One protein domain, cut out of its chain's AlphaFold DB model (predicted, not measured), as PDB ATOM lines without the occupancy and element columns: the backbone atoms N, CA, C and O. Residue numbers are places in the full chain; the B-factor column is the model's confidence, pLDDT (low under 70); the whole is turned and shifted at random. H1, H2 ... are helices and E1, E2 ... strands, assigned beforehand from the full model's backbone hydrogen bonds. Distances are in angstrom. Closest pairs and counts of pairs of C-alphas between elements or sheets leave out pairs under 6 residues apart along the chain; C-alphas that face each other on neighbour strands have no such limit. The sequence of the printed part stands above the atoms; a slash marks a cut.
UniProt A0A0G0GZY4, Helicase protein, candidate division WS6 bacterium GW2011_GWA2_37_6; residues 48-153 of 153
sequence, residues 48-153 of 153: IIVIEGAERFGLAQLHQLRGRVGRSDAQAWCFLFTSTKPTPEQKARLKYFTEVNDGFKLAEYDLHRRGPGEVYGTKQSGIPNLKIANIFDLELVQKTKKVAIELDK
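AT A GLANCE: This is residues 48 to 153 of the 153 residues of the protein "Helicase protein" of candidate division WS6 bacterium GW2011_GWA2_37_6 (UniProt A0A0G0GZY4). Helices H1, H2 and H3 gather beside the parallel strands E1 and E2, and H4 sticks out beyond a long loop. The 106 printed residues run E1 H1 E2 H2 H3 H4, mostly helix by class. The whole is loose, with radius of gyration of the C-alphas 18.6 A, spanning 52 by 40 by 19 A.

HOW THE PARTS SIT: E1, residues 48 to 52, H1, residues 59 to 66, and E2, residues 77 to 81, form a strand-helix-strand unit, its strands parallel and its crossover right-handed. N 51 and O 79 are 2.9 A apart. H3, residues 103 to 114, touches H1, with 6.1 A between the closest C-alphas, 59 and 106. H2, residues 88 to 99, and H3 are close but not clearly touching. H4, residues 138 to 151, touches no helix. In these helices every O i to N i+4 pair is within hydrogen-bond range.

IN THESE COORDINATES: E1 begins at C-alpha 48 (-33.111, -37.238, 9.357). H4, 20.1 A long, ends at C-alpha 151 (-68.181, -41.589, 47.196).

THE WHOLE: The printed part has no cut. Residues 114 to 138 and 152 to 153 have pLDDT under 70.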
ATOM      1  N   ILE A  48     -33.211 -35.820   9.712       90.75
ATOM      2  CA  ILE A  48     -33.111 -37.238   9.357       90.75
ATOM      3  C   ILE A  48     -32.703 -38.023  10.596       90.75
ATOM      4  O   ILE A  48     -31.701 -37.704  11.234       90.75
ATOM      5  N   ILE A  49     -33.462 -39.073  10.905       91.56
ATOM      6  CA  ILE A  49     -33.078 -40.094  11.877       91.56
ATOM      7  C   ILE A  49     -33.013 -41.460  11.199       91.56
ATOM      8  O   ILE A  49     -33.892 -41.832  10.419       91.56
ATOM      9  N   VAL A  50     -31.963 -42.208  11.520       94.44
ATOM     10  CA  VAL A  50     -31.764 -43.589  11.083       94.44
ATOM     11  C   VAL A  50     -31.709 -44.468  12.325       94.44
ATOM     12  O   VAL A  50     -30.868 -44.259  13.198       94.44
ATOM     13  N   ILE A  51     -32.626 -45.429  12.420       93.44
ATOM     14  CA  ILE A  51     -32.722 -46.361  13.543       93.44
ATOM     15  C   ILE A  51     -32.307 -47.747  13.058       93.44
ATOM     16  O   ILE A  51     -33.073 -48.441  12.390       93.44
ATOM     17  N   GLU A  52     -31.095 -48.144  13.429       94.25
ATOM     18  CA  GLU A  52     -30.562 -49.488  13.209       94.25
ATOM     19  C   GLU A  52     -31.084 -50.476  14.261       94.25
ATOM     20  O   GLU A  52     -31.154 -50.165  15.454       94.25
ATOM     21  N   GLY A  53     -31.440 -51.686  13.829       93.50
ATOM     22  CA  GLY A  53     -32.018 -52.707  14.706       93.50
ATOM     23  C   GLY A  53     -33.406 -52.333  15.231       93.50
ATOM     24  O   GLY A  53     -33.736 -52.629  16.383       93.50
ATOM     25  N   ALA A  54     -34.216 -51.655  14.409       94.12
ATOM     26  CA  ALA A  54     -35.538 -51.143  14.771       94.12
ATOM     27  C   ALA A  54     -36.473 -52.222  15.361       94.12
ATOM     28  O   ALA A  54     -37.317 -51.930  16.207       94.12
ATOM     29  N   GLU A  55     -36.304 -53.491  14.976       93.06
ATOM     30  CA  GLU A  55     -37.077 -54.632  15.479       93.06
ATOM     31  C   GLU A  55     -36.888 -54.908  16.980       93.06
ATOM     32  O   GLU A  55     -37.718 -55.583  17.597       93.06
ATOM     33  N   ARG A  56     -35.815 -54.377  17.577       90.81
ATOM     34  CA  ARG A  56     -35.485 -54.533  19.001       90.81
ATOM     35  C   ARG A  56     -36.207 -53.522  19.888       90.81
ATOM     36  O   ARG A  56     -36.259 -53.713  21.099       90.81
ATOM     37  N   PHE A  57     -36.772 -52.471  19.298       89.69
ATOM     38  CA  PHE A  57     -37.440 -51.391  20.016       89.69
ATOM     39  C   PHE A  57     -38.957 -51.585  20.051       89.69
ATOM     40  O   PHE A  57     -39.571 -52.035  19.080       89.69
ATOM     41  N   GLY A  58     -39.575 -51.216  21.173       89.81
ATOM     42  CA  GLY A  58     -41.031 -51.087  21.267       89.81
ATOM     43  C   GLY A  58     -41.543 -49.854  20.513       89.81
ATOM     44  O   GLY A  58     -40.794 -48.901  20.292       89.81
ATOM     45  N   LEU A  59     -42.835 -49.831  20.164       92.50
ATOM     46  CA  LEU A  59     -43.434 -48.708  19.426       92.50
ATOM     47  C   LEU A  59     -43.294 -47.366  20.150       92.50
ATOM     48  O   LEU A  59     -42.971 -46.362  19.521       92.50
ATOM     49  N   ALA A  60     -43.463 -47.357  21.473       87.56
ATOM     50  CA  ALA A  60     -43.280 -46.154  22.279       87.56
ATOM     51  C   ALA A  60     -41.837 -45.620  22.204       87.56
ATOM     52  O   ALA A  60     -41.629 -44.417  22.084       87.56
ATOM     53  N   GLN A  61     -40.833 -46.503  22.217       88.19
ATOM     54  CA  GLN A  61     -39.426 -46.104  22.102       88.19
ATOM     55  C   GLN A  61     -39.123 -45.534  20.714       88.19
ATOM     56  O   GLN A  61     -38.493 -44.486  20.612       88.19
ATOM     57  N   LEU A  62     -39.612 -46.183  19.652       92.06
ATOM     58  CA  LEU A  62     -39.478 -45.680  18.282       92.06
ATOM     59  C   LEU A  62     -40.156 -44.315  18.115       92.06
ATOM     60  O   LEU A  62     -39.595 -43.425  17.484       92.06
ATOM     61  N   HIS A  63     -41.329 -44.122  18.725       91.06
ATOM     62  CA  HIS A  63     -42.044 -42.848  18.711       91.06
ATOM     63  C   HIS A  63     -41.240 -41.735  19.393       91.06
ATOM     64  O   HIS A  63     -41.096 -40.649  18.836       91.06
ATOM     65  N   GLN A  64     -40.646 -42.031  20.553       87.62
ATOM     66  CA  GLN A  64     -39.772 -41.096  21.264       87.62
ATOM     67  C   GLN A  64     -38.504 -40.761  20.465       87.62
ATOM     68  O   GLN A  64     -38.111 -39.601  20.417       87.62
ATOM     69  N   LEU A  65     -37.880 -41.747  19.809       88.38
ATOM     70  CA  LEU A  65     -36.724 -41.517  18.935       88.38
ATOM     71  C   LEU A  65     -37.099 -40.639  17.734       88.38
ATOM     72  O   LEU A  65     -36.415 -39.655  17.466       88.38
ATOM     73  N   ARG A  66     -38.217 -40.943  17.063       89.69
ATOM     74  CA  ARG A  66     -38.743 -40.145  15.945       89.69
ATOM     75  C   ARG A  66     -38.994 -38.691  16.350       89.69
ATOM     76  O   ARG A  66     -38.711 -37.802  15.563       89.69
ATOM     77  N   GLY A  67     -39.479 -38.445  17.568       86.94
ATOM     78  CA  GLY A  67     -39.750 -37.096  18.083       86.94
ATOM     79  C   GLY A  67     -38.515 -36.249  18.433       86.94
ATOM     80  O   GLY A  67     -38.678 -35.098  18.847       86.94
ATOM     81  N   ARG A  68     -37.294 -36.791  18.301       83.19
ATOM     82  CA  ARG A  68     -36.037 -36.033  18.479       83.19
ATOM     83  C   ARG A  68     -35.602 -35.267  17.230       83.19
ATOM     84  O   ARG A  68     -34.684 -34.461  17.319       83.19
ATOM     85  N   VAL A  69     -36.223 -35.551  16.087       84.88
ATOM     86  CA  VAL A  69     -35.967 -34.888  14.803       84.88
ATOM     87  C   VAL A  69     -37.240 -34.222  14.294       84.88
ATOM     88  O   VAL A  69     -38.340 -34.588  14.708       84.88
ATOM     89  N   GLY A  70     -37.097 -33.260  13.382       80.00
ATOM     90  CA  GLY A  70     -38.246 -32.619  12.736       80.00
ATOM     91  C   GLY A  70     -39.043 -31.686  13.644       80.00
ATOM     92  O   GLY A  70     -40.269 -31.688  13.592       80.00
ATOM     93  N   ARG A  71     -38.351 -30.915  14.495       79.12
ATOM     94  CA  ARG A  71     -38.970 -29.822  15.269       79.12
ATOM     95  C   ARG A  71     -38.892 -28.455  14.591       79.12
ATOM     96  O   ARG A  71     -39.449 -27.495  15.110       79.12
ATOM     97  N   SER A  72     -38.192 -28.364  13.466       76.31
ATOM     98  CA  SER A  72     -38.253 -27.208  12.573       76.31
ATOM     99  C   SER A  72     -39.397 -27.374  11.567       76.31
ATOM    100  O   SER A  72     -39.915 -28.475  11.390       76.31
ATOM    101  N   ASP A  73     -39.754 -26.303  10.856       79.38
ATOM    102  CA  ASP A  73     -40.764 -26.339   9.781       79.38
ATOM    103  C   ASP A  73     -40.320 -27.151   8.545       79.38
ATOM    104  O   ASP A  73     -41.038 -27.249   7.548       79.38
ATOM    105  N   ALA A  74     -39.118 -27.730   8.577       83.31
ATOM    106  CA  ALA A  74     -38.582 -28.539   7.501       83.31
ATOM    107  C   ALA A  74     -39.101 -29.983   7.563       83.31
ATOM    108  O   ALA A  74     -39.249 -30.586   8.625       83.31
ATOM    109  N   GLN A  75     -39.311 -30.578   6.388       86.81
ATOM    110  CA  GLN A  75     -39.710 -31.977   6.284       86.81
ATOM    111  C   GLN A  75     -38.650 -32.899   6.902       86.81
ATOM    112  O   GLN A  75     -37.475 -32.855   6.525       86.81
ATOM    113  N   ALA A  76     -39.094 -33.778   7.803       89.69
ATOM    114  CA  ALA A  76     -38.246 -34.762   8.458       89.69
ATOM    115  C   ALA A  76     -38.532 -36.197   8.001       89.69
ATOM    116  O   ALA A  76     -39.652 -36.544   7.623       89.69
ATOM    117  N   TRP A  77     -37.505 -37.041   8.072       92.88
ATOM    118  CA  TRP A  77     -37.530 -38.433   7.644       92.88
ATOM    119  C   TRP A  77     -37.025 -39.354   8.752       92.88
ATOM    120  O   TRP A  77     -36.001 -39.096   9.386       92.88
ATOM    121  N   CYS A  78     -37.737 -40.460   8.961       93.75
ATOM    122  CA  CYS A  78     -37.367 -41.508   9.905       93.75
ATOM    123  C   CYS A  78     -37.202 -42.824   9.152       93.75
ATOM    124  O   CYS A  78     -38.173 -43.370   8.627       93.75
ATOM    125  N   PHE A  79     -35.970 -43.321   9.101       95.75
ATOM    126  CA  PHE A  79     -35.632 -44.580   8.457       95.75
ATOM    127  C   PHE A  79     -35.442 -45.672   9.504       95.75
ATOM    128  O   PHE A  79     -34.753 -45.482  10.507       95.75
ATOM    129  N   LEU A  80     -36.046 -46.829   9.249       95.69
ATOM    130  CA  LEU A  80     -35.993 -47.993  10.126       95.69
ATOM    131  C   LEU A  80     -35.264 -49.114   9.400       95.69
ATOM    132  O   LEU A  80     -35.731 -49.589   8.364       95.69
ATOM    133  N   PHE A  81     -34.152 -49.560   9.969       95.88
ATOM    134  CA  PHE A  81     -33.377 -50.680   9.459       95.88
ATOM    135  C   PHE A  81     -33.451 -51.834  10.443       95.88
ATOM    136  O   PHE A  81     -33.287 -51.658  11.651       95.88
ATOM    137  N   THR A  82     -33.721 -53.028   9.926       95.50
ATOM    138  CA  THR A  82     -33.719 -54.244  10.736       95.50
ATOM    139  C   THR A  82     -32.375 -54.940  10.627       95.50
ATOM    140  O   THR A  82     -31.907 -55.171   9.513       95.50
ATOM    141  N   SER A  83     -31.769 -55.327  11.751       91.44
ATOM    142  CA  SER A  83     -30.448 -55.980  11.725       91.44
ATOM    143  C   SER A  83     -30.499 -57.411  11.180       91.44
ATOM    144  O   SER A  83     -29.496 -57.940  10.709       91.44
ATOM    145  N   THR A  84     -31.659 -58.059  11.264       91.06
ATOM    146  CA  THR A  84     -31.921 -59.402  10.734       91.06
ATOM    147  C   THR A  84     -33.298 -59.439  10.076       91.06
ATOM    148  O   THR A  84     -34.059 -58.475  10.148       91.06
ATOM    149  N   LYS A  85     -33.643 -60.557   9.422       93.56
ATOM    150  CA  LYS A  85     -34.989 -60.754   8.873       93.56
ATOM    151  C   LYS A  85     -36.016 -60.714  10.022       93.56
ATOM    152  O   LYS A  85     -35.984 -61.617  10.861       93.56
ATOM    153  N   PRO A  86     -36.926 -59.722  10.067       92.00
ATOM    154  CA  PRO A  86     -37.879 -59.603  11.161       92.00
ATOM    155  C   PRO A  86     -38.895 -60.745  11.115       92.00
ATOM    156  O   PRO A  86     -39.286 -61.211  10.038       92.00
ATOM    157  N   THR A  87     -39.373 -61.163  12.287       94.12
ATOM    158  CA  THR A  87     -40.530 -62.061  12.379       94.12
ATOM    159  C   THR A  87     -41.766 -61.400  11.746       94.12
ATOM    160  O   THR A  87     -41.821 -60.169  11.633       94.12
ATOM    161  N   PRO A  88     -42.798 -62.171  11.347       93.31
ATOM    162  CA  PRO A  88     -44.042 -61.596  10.827       93.31
ATOM    163  C   PRO A  88     -44.661 -60.563  11.778       93.31
ATOM    164  O   PRO A  88     -45.145 -59.520  11.343       93.31
ATOM    165  N   GLU A  89     -44.570 -60.820  13.082       90.31
ATOM    166  CA  GLU A  89     -44.995 -59.903  14.135       90.31
ATOM    167  C   GLU A  89     -44.181 -58.606  14.152       90.31
ATOM    168  O   GLU A  89     -44.763 -57.520  14.110       90.31
ATOM    169  N   GLN A  90     -42.847 -58.693  14.174       93.69
ATOM    170  CA  GLN A  90     -41.984 -57.511  14.155       93.69
ATOM    171  C   GLN A  90     -42.226 -56.681  12.892       93.69
ATOM    172  O   GLN A  90     -42.337 -55.459  12.971       93.69
ATOM    173  N   LYS A  91     -42.380 -57.340  11.737       94.56
ATOM    174  CA  LYS A  91     -42.684 -56.682  10.464       94.56
ATOM    175  C   LYS A  91     -44.030 -55.959  10.509       94.56
ATOM    176  O   LYS A  91     -44.104 -54.811  10.084       94.56
ATOM    177  N   ALA A  92     -45.075 -56.595  11.040       93.25
ATOM    178  CA  ALA A  92     -46.390 -55.973  11.189       93.25
ATOM    179  C   ALA A  92     -46.346 -54.764  12.136       93.25
ATOM    180  O   ALA A  92     -46.943 -53.731  11.848       93.25
ATOM    181  N   ARG A  93     -45.607 -54.865  13.245       94.44
ATOM    182  CA  ARG A  93     -45.417 -53.760  14.194       94.44
ATOM    183  C   ARG A  93     -44.667 -52.583  13.570       94.44
ATOM    184  O   ARG A  93     -45.130 -51.453  13.678       94.44
ATOM    185  N   LEU A  94     -43.544 -52.837  12.897       95.75
ATOM    186  CA  LEU A  94     -42.778 -51.792  12.214       95.75
ATOM    187  C   LEU A  94     -43.586 -51.150  11.080       95.75
ATOM    188  O   LEU A  94     -43.555 -49.935  10.935       95.75
ATOM    189  N   LYS A  95     -44.370 -51.936  10.332       95.75
ATOM    190  CA  LYS A  95     -45.279 -51.407   9.309       95.75
ATOM    191  C   LYS A  95     -46.337 -50.475   9.914       95.75
ATOM    192  O   LYS A  95     -46.501 -49.358   9.435       95.75
ATOM    193  N   TYR A  96     -46.982 -50.886  11.006       95.44
ATOM    194  CA  TYR A  96     -47.940 -50.033  11.714       95.44
ATOM    195  C   TYR A  96     -47.299 -48.709  12.166       95.44
ATOM    196  O   TYR A  96     -47.886 -47.644  12.008       95.44
ATOM    197  N   PHE A  97     -46.051 -48.753  12.646       96.44
ATOM    198  CA  PHE A  97     -45.303 -47.547  13.011       96.44
ATOM    199  C   PHE A  97     -45.051 -46.594  11.835       96.44
ATOM    200  O   PHE A  97     -45.088 -45.381  12.023       96.44
ATOM    201  N   THR A  98     -44.798 -47.119  10.631       94.88
ATOM    202  CA  THR A  98     -44.595 -46.282   9.435       94.88
ATOM    203  C   THR A  98     -45.878 -45.616   8.937       94.88
ATOM    204  O   THR A  98     -45.808 -44.592   8.268       94.88
ATOM    205  N   GLU A  99     -47.040 -46.178   9.266       94.81
ATOM    206  CA  GLU A  99     -48.351 -45.679   8.831       94.81
ATOM    207  C   GLU A  99     -48.978 -44.722   9.860       94.81
ATOM    208  O   GLU A  99     -49.788 -43.867   9.503       94.81
ATOM    209  N   VAL A 100     -48.607 -44.846  11.141       94.56
ATOM    210  CA  VAL A 100     -49.259 -44.142  12.251       94.56
ATOM    211  C   VAL A 100     -48.306 -43.188  12.969       94.56
ATOM    212  O   VAL A 100     -47.305 -43.567  13.580       94.56
ATOM    213  N   ASN A 101     -48.681 -41.908  12.970       90.25
ATOM    214  CA  ASN A 101     -47.940 -40.865  13.677       90.25
ATOM    215  C   ASN A 101     -48.428 -40.609  15.109       90.25
ATOM    216  O   ASN A 101     -47.671 -40.073  15.914       90.25
ATOM    217  N   ASP A 102     -49.642 -41.019  15.451       91.62
ATOM    218  CA  ASP A 102     -50.233 -40.770  16.763       91.62
ATOM    219  C   ASP A 102     -49.654 -41.709  17.837       91.62
ATOM    220  O   ASP A 102     -49.791 -42.932  17.754       91.62
ATOM    221  N   GLY A 103     -49.013 -41.131  18.856       89.25
ATOM    222  CA  GLY A 103     -48.405 -41.871  19.962       89.25
ATOM    223  C   GLY A 103     -49.404 -42.680  20.795       89.25
ATOM    224  O   GLY A 103     -49.051 -43.763  21.264       89.25
ATOM    225  N   PHE A 104     -50.649 -42.214  20.934       87.50
ATOM    226  CA  PHE A 104     -51.696 -42.946  21.647       87.50
ATOM    227  C   PHE A 104     -52.108 -44.192  20.870       87.50
ATOM    228  O   PHE A 104     -52.097 -45.282  21.432       87.50
ATOM    229  N   LYS A 105     -52.347 -44.067  19.559       91.19
ATOM    230  CA  LYS A 105     -52.681 -45.220  18.702       91.19
ATOM    231  C   LYS A 105     -51.559 -46.258  18.665       91.19
ATOM    232  O   LYS A 105     -51.812 -47.460  18.697       91.19
ATOM    233  N   LEU A 106     -50.304 -45.804  18.636       92.69
ATOM    234  CA  LEU A 106     -49.137 -46.684  18.745       92.69
ATOM    235  C   LEU A 106     -49.114 -47.441  20.081       92.69
ATOM    236  O   LEU A 106     -48.822 -48.636  20.092       92.69
ATOM    237  N   ALA A 107     -49.428 -46.767  21.190       86.06
ATOM    238  CA  ALA A 107     -49.502 -47.390  22.508       86.06
ATOM    239  C   ALA A 107     -50.664 -48.389  22.611       86.06
ATOM    240  O   ALA A 107     -50.468 -49.496  23.110       86.06
ATOM    241  N   GLU A 108     -51.844 -48.044  22.088       86.19
ATOM    242  CA  GLU A 108     -52.996 -48.946  22.023       86.19
ATOM    243  C   GLU A 108     -52.667 -50.205  21.221       86.19
ATOM    244  O   GLU A 108     -52.942 -51.313  21.677       86.19
ATOM    245  N   TYR A 109     -52.037 -50.063  20.054       88.38
ATOM    246  CA  TYR A 109     -51.635 -51.203  19.235       88.38
ATOM    247  C   TYR A 109     -50.612 -52.098  19.951       88.38
ATOM    248  O   TYR A 109     -50.740 -53.322  19.919       88.38
ATOM    249  N   ASP A 110     -49.617 -51.517  20.630       84.69
ATOM    250  CA  ASP A 110     -48.628 -52.289  21.397       84.69
ATOM    251  C   ASP A 110     -49.293 -53.045  22.565       84.69
ATOM    252  O   ASP A 110     -48.993 -54.216  22.797       84.69
ATOM    253  N   LEU A 111     -50.256 -52.412  23.245       78.31
ATOM    254  CA  LEU A 111     -51.025 -53.005  24.340       78.31
ATOM    255  C   LEU A 111     -51.905 -54.176  23.873       78.31
ATOM    256  O   LEU A 111     -51.882 -55.244  24.484       78.31
ATOM    257  N   HIS A 112     -52.640 -54.009  22.769       80.69
ATOM    258  CA  HIS A 112     -53.474 -55.075  22.202       80.69
ATOM    259  C   HIS A 112     -52.649 -56.306  21.811       80.69
ATOM    260  O   HIS A 112     -53.109 -57.433  21.978       80.69
ATOM    261  N   ARG A 113     -51.420 -56.104  21.317       74.31
ATOM    262  CA  ARG A 113     -50.524 -57.200  20.918       74.31
ATOM    263  C   ARG A 113     -49.909 -57.949  22.093       74.31
ATOM    264  O   ARG A 113     -49.779 -59.165  22.013       74.31
ATOM    265  N   ARG A 114     -49.525 -57.244  23.162       69.12
ATOM    266  CA  ARG A 114     -48.988 -57.868  24.388       69.12
ATOM    267  C   ARG A 114     -50.069 -58.584  25.201       69.12
ATOM    268  O   ARG A 114     -49.770 -59.502  25.959       69.12
ATOM    269  N   GLY A 115     -51.327 -58.176  25.029       57.25
ATOM    270  CA  GLY A 115     -52.446 -58.638  25.838       57.25
ATOM    271  C   GLY A 115     -52.416 -58.052  27.261       57.25
ATOM    272  O   GLY A 115     -51.384 -57.577  27.738       57.25
ATOM    273  N   PRO A 116     -53.547 -58.090  27.986       47.84
ATOM    274  CA  PRO A 116     -53.677 -57.490  29.320       47.84
ATOM    275  C   PRO A 116     -52.799 -58.145  30.409       47.84
ATOM    276  O   PRO A 116     -52.672 -57.596  31.500       47.84
ATOM    277  N   GLY A 117     -52.184 -59.302  30.136       46.38
ATOM    278  CA  GLY A 117     -51.413 -60.081  31.113       46.38
ATOM    279  C   GLY A 117     -49.964 -59.632  31.348       46.38
ATOM    280  O   GLY A 117     -49.395 -59.989  32.374       46.38
ATOM    281  N   GLU A 118     -49.351 -58.851  30.448       47.81
ATOM    282  CA  GLU A 118     -47.941 -58.433  30.605       47.81
ATOM    283  C   GLU A 118     -47.754 -57.029  31.207       47.81
ATOM    284  O   GLU A 118     -46.674 -56.724  31.709       47.81
ATOM    285  N   VAL A 119     -48.789 -56.180  31.225       43.66
ATOM    286  CA  VAL A 119     -48.700 -54.804  31.768       43.66
ATOM    287  C   VAL A 119     -48.445 -54.794  33.279       43.66
ATOM    288  O   VAL A 119     -47.806 -53.879  33.791       43.66
ATOM    289  N   TYR A 120     -48.879 -55.842  33.983       42.53
ATOM    290  CA  TYR A 120     -48.705 -55.999  35.430       42.53
ATOM    291  C   TYR A 120     -47.468 -56.826  35.831       42.53
ATOM    292  O   TYR A 120     -47.303 -57.153  37.002       42.53
ATOM    293  N   GLY A 121     -46.555 -57.134  34.898       40.03
ATOM    294  CA  GLY A 121     -45.245 -57.699  35.245       40.03
ATOM    295  C   GLY A 121     -45.235 -59.177  35.650       40.03
ATOM    296  O   GLY A 121     -44.298 -59.621  36.306       40.03
ATOM    297  N   THR A 122     -46.218 -59.980  35.244       43.44
ATOM    298  CA  THR A 122     -46.258 -61.411  35.579       43.44
ATOM    299  C   THR A 122     -45.824 -62.300  34.414       43.44
ATOM    300  O   THR A 122     -46.613 -63.053  33.854       43.44
ATOM    301  N   LYS A 123     -44.509 -62.335  34.157       40.56
ATOM    302  CA  LYS A 123     -43.820 -63.618  33.889       40.56
ATOM    303  C   LYS A 123     -43.461 -64.298  35.215       40.56
ATOM    304  O   LYS A 123     -42.361 -64.807  35.402       40.56
ATOM    305  N   GLN A 124     -44.390 -64.268  36.163       39.69
ATOM    306  CA  GLN A 124     -44.275 -65.006  37.404       39.69
ATOM    307  C   GLN A 124     -45.277 -66.147  37.326       39.69
ATOM    308  O   GLN A 124     -46.489 -65.951  37.272       39.69
ATOM    309  N   SER A 125     -44.720 -67.342  37.215       39.69
ATOM    310  CA  SER A 125     -45.405 -68.619  37.234       39.69
ATOM    311  C   SER A 125     -46.370 -68.668  38.426       39.69
ATOM    312  O   SER A 125     -45.918 -68.767  39.562       39.69
ATOM    313  N   GLY A 126     -47.683 -68.610  38.186       36.22
ATOM    314  CA  GLY A 126     -48.654 -69.127  39.159       36.22
ATOM    315  C   GLY A 126     -49.679 -68.179  39.786       36.22
ATOM    316  O   GLY A 126     -50.024 -68.400  40.941       36.22
ATOM    317  N   ILE A 127     -50.250 -67.206  39.065       38.06
ATOM    318  CA  ILE A 127     -51.511 -66.569  39.505       38.06
ATOM    319  C   ILE A 127     -52.540 -66.651  38.364       38.06
ATOM    320  O   ILE A 127     -52.187 -66.335  37.225       38.06
ATOM    321  N   PRO A 128     -53.777 -67.139  38.606       42.19
ATOM    322  CA  PRO A 128     -54.726 -67.415  37.536       42.19
ATOM    323  C   PRO A 128     -55.154 -66.121  36.843       42.19
ATOM    324  O   PRO A 128     -55.377 -65.110  37.505       42.19
ATOM    325  N   ASN A 129     -55.323 -66.193  35.518       45.06
ATOM    326  CA  ASN A 129     -55.961 -65.166  34.694       45.06
ATOM    327  C   ASN A 129     -57.126 -64.511  35.450       45.06
ATOM    328  O   ASN A 129     -58.085 -65.199  35.814       45.06
ATOM    329  N   LEU A 130     -57.067 -63.193  35.657       46.03
ATOM    330  CA  LEU A 130     -58.212 -62.410  36.113       46.03
ATOM    331  C   LEU A 130     -59.346 -62.593  35.095       46.03
ATOM    332  O   LEU A 130     -59.380 -61.965  34.043       46.03
ATOM    333  N   LYS A 131     -60.274 -63.497  35.411       49.31
ATOM    334  CA  LYS A 131     -61.451 -63.832  34.598       49.31
ATOM    335  C   LYS A 131     -62.489 -62.702  34.525       49.31
ATOM    336  O   LYS A 131     -63.487 -62.875  33.840       49.31
ATOM    337  N   ILE A 132     -62.314 -61.607  35.273       49.47
ATOM    338  CA  ILE A 132     -63.457 -60.801  35.739       49.47
ATOM    339  C   ILE A 132     -63.443 -59.339  35.252       49.47
ATOM    340  O   ILE A 132     -64.473 -58.686  35.346       49.47
ATOM    341  N   ALA A 133     -62.368 -58.810  34.655       54.91
ATOM    342  CA  ALA A 133     -62.422 -57.439  34.128       54.91
ATOM    343  C   ALA A 133     -61.477 -57.201  32.948       54.91
ATOM    344  O   ALA A 133     -60.285 -57.499  33.010       54.91
ATOM    345  N   ASN A 134     -62.034 -56.620  31.886       55.75
ATOM    346  CA  ASN A 134     -61.301 -56.116  30.738       55.75
ATOM    347  C   ASN A 134     -61.060 -54.612  30.935       55.75
ATOM    348  O   ASN A 134     -62.014 -53.857  31.075       55.75
ATOM    349  N   ILE A 135     -59.805 -54.157  30.918       56.66
ATOM    350  CA  ILE A 135     -59.487 -52.720  31.038       56.66
ATOM    351  C   ILE A 135     -59.953 -51.905  29.819       56.66
ATOM    352  O   ILE A 135     -60.072 -50.686  29.895       56.66
ATOM    353  N   PHE A 136     -60.252 -52.580  28.705       57.91
ATOM    354  CA  PHE A 136     -60.884 -51.989  27.528       57.91
ATOM    355  C   PHE A 136     -62.408 -51.885  27.645       57.91
ATOM    356  O   PHE A 136     -63.049 -51.387  26.721       57.91
ATOM    357  N   ASP A 137     -63.004 -52.331  28.754       69.94
ATOM    358  CA  ASP A 137     -64.398 -52.032  29.061       69.94
ATOM    359  C   ASP A 137     -64.507 -50.559  29.483       69.94
ATOM    360  O   ASP A 137     -64.573 -50.196  30.659       69.94
ATOM    361  N   LEU A 138     -64.457 -49.686  28.473       67.50
ATOM    362  CA  LEU A 138     -64.586 -48.240  28.619       67.50
ATOM    363  C   LEU A 138     -65.876 -47.873  29.360       67.50
ATOM    364  O   LEU A 138     -65.905 -46.875  30.079       67.50
ATOM    365  N   GLU A 139     -66.923 -48.686  29.227       74.88
ATOM    366  CA  GLU A 139     -68.187 -48.495  29.927       74.88
ATOM    367  C   GLU A 139     -68.030 -48.752  31.433       74.88
ATOM    368  O   GLU A 139     -68.442 -47.922  32.249       74.88
ATOM    369  N   LEU A 140     -67.369 -49.847  31.819       80.06
ATOM    370  CA  LEU A 140     -67.063 -50.156  33.217       80.06
ATOM    371  C   LEU A 140     -66.125 -49.116  33.839       80.06
ATOM    372  O   LEU A 140     -66.350 -48.686  34.973       80.06
ATOM    373  N   VAL A 141     -65.113 -48.657  33.099       78.00
ATOM    374  CA  VAL A 141     -64.187 -47.608  33.558       78.00
ATOM    375  C   VAL A 141     -64.936 -46.295  33.803       78.00
ATOM    376  O   VAL A 141     -64.745 -45.655  34.838       78.00
ATOM    377  N   GLN A 142     -65.841 -45.906  32.900       79.38
ATOM    378  CA  GLN A 142     -66.666 -44.709  33.079       79.38
ATOM    379  C   GLN A 142     -67.638 -44.833  34.258       79.38
ATOM    380  O   GLN A 142     -67.774 -43.881  35.029       79.38
ATOM    381  N   LYS A 143     -68.290 -45.992  34.428       84.06
ATOM    382  CA  LYS A 143     -69.171 -46.261  35.578       84.06
ATOM    383  C   LYS A 143     -68.400 -46.178  36.893       84.06
ATOM    384  O   LYS A 143     -68.827 -45.474  37.802       84.06
ATOM    385  N   THR A 144     -67.230 -46.808  36.954       84.94
ATOM    386  CA  THR A 144     -66.359 -46.790  38.138       84.94
ATOM    387  C   THR A 144     -65.923 -45.369  38.483       84.94
ATOM    388  O   THR A 144     -66.018 -44.961  39.637       84.94
ATOM    389  N   LYS A 145     -65.518 -44.576  37.481       83.31
ATOM    390  CA  LYS A 145     -65.148 -43.169  37.677       83.31
ATOM    391  C   LYS A 145     -66.300 -42.344  38.258       83.31
ATOM    392  O   LYS A 145     -66.059 -41.530  39.141       83.31
ATOM    393  N   LYS A 146     -67.533 -42.536  37.776       88.50
ATOM    394  CA  LYS A 146     -68.708 -41.823  38.309       88.50
ATOM    395  C   LYS A 146     -68.968 -42.174  39.775       88.50
ATOM    396  O   LYS A 146     -69.090 -41.265  40.584       88.50
ATOM    397  N   VAL A 147     -68.970 -43.463  40.111       89.94
ATOM    398  CA  VAL A 147     -69.207 -43.936  41.485       89.94
ATOM    399  C   VAL A 147     -68.110 -43.461  42.442       89.94
ATOM    400  O   VAL A 147     -68.407 -43.026  43.547       89.94
ATOM    401  N   ALA A 148     -66.844 -43.477  42.016       86.44
ATOM    402  CA  ALA A 148     -65.737 -42.976  42.830       86.44
ATOM    403  C   ALA A 148     -65.876 -41.478  43.156       86.44
ATOM    404  O   ALA A 148     -65.590 -41.075  44.275       86.44
ATOM    405  N   ILE A 149     -66.354 -40.664  42.204       88.69
ATOM    406  CA  ILE A 149     -66.620 -39.229  42.419       88.69
ATOM    407  C   ILE A 149     -67.817 -39.010  43.361       88.69
ATOM    408  O   ILE A 149     -67.847 -38.024  44.090       88.69
ATOM    409  N   GLU A 150     -68.811 -39.898  43.342       85.94
ATOM    410  CA  GLU A 150     -69.965 -39.834  44.251       85.94
ATOM    411  C   GLU A 150     -69.619 -40.238  45.689       85.94
ATOM    412  O   GLU A 150     -70.215 -39.699  46.613       85.94
ATOM    413  N   LEU A 151     -68.658 -41.147  45.877       79.81
ATOM    414  CA  LEU A 151     -68.181 -41.589  47.196       79.81
ATOM    415  C   LEU A 151     -67.215 -40.603  47.872       79.81
ATOM    416  O   LEU A 151     -66.986 -40.718  49.072       79.81
ATOM    417  N   ASP A 152     -66.638 -39.667  47.114       69.75
ATOM    418  CA  ASP A 152     -65.723 -38.621  47.604       69.75
ATOM    419  C   ASP A 152     -66.472 -37.331  48.028       69.75
ATOM    420  O   ASP A 152     -65.870 -36.271  48.204       69.75
ATOM    421  N   LYS A 153     -67.805 -37.410  48.164       49.91
ATOM    422  CA  LYS A 153     -68.691 -36.377  48.727       49.91
ATOM    423  C   LYS A 153     -69.303 -36.847  50.040       49.91
ATOM    424  O   LYS A 153     -69.498 -35.971  50.910       49.91
TER     425      LYS A 153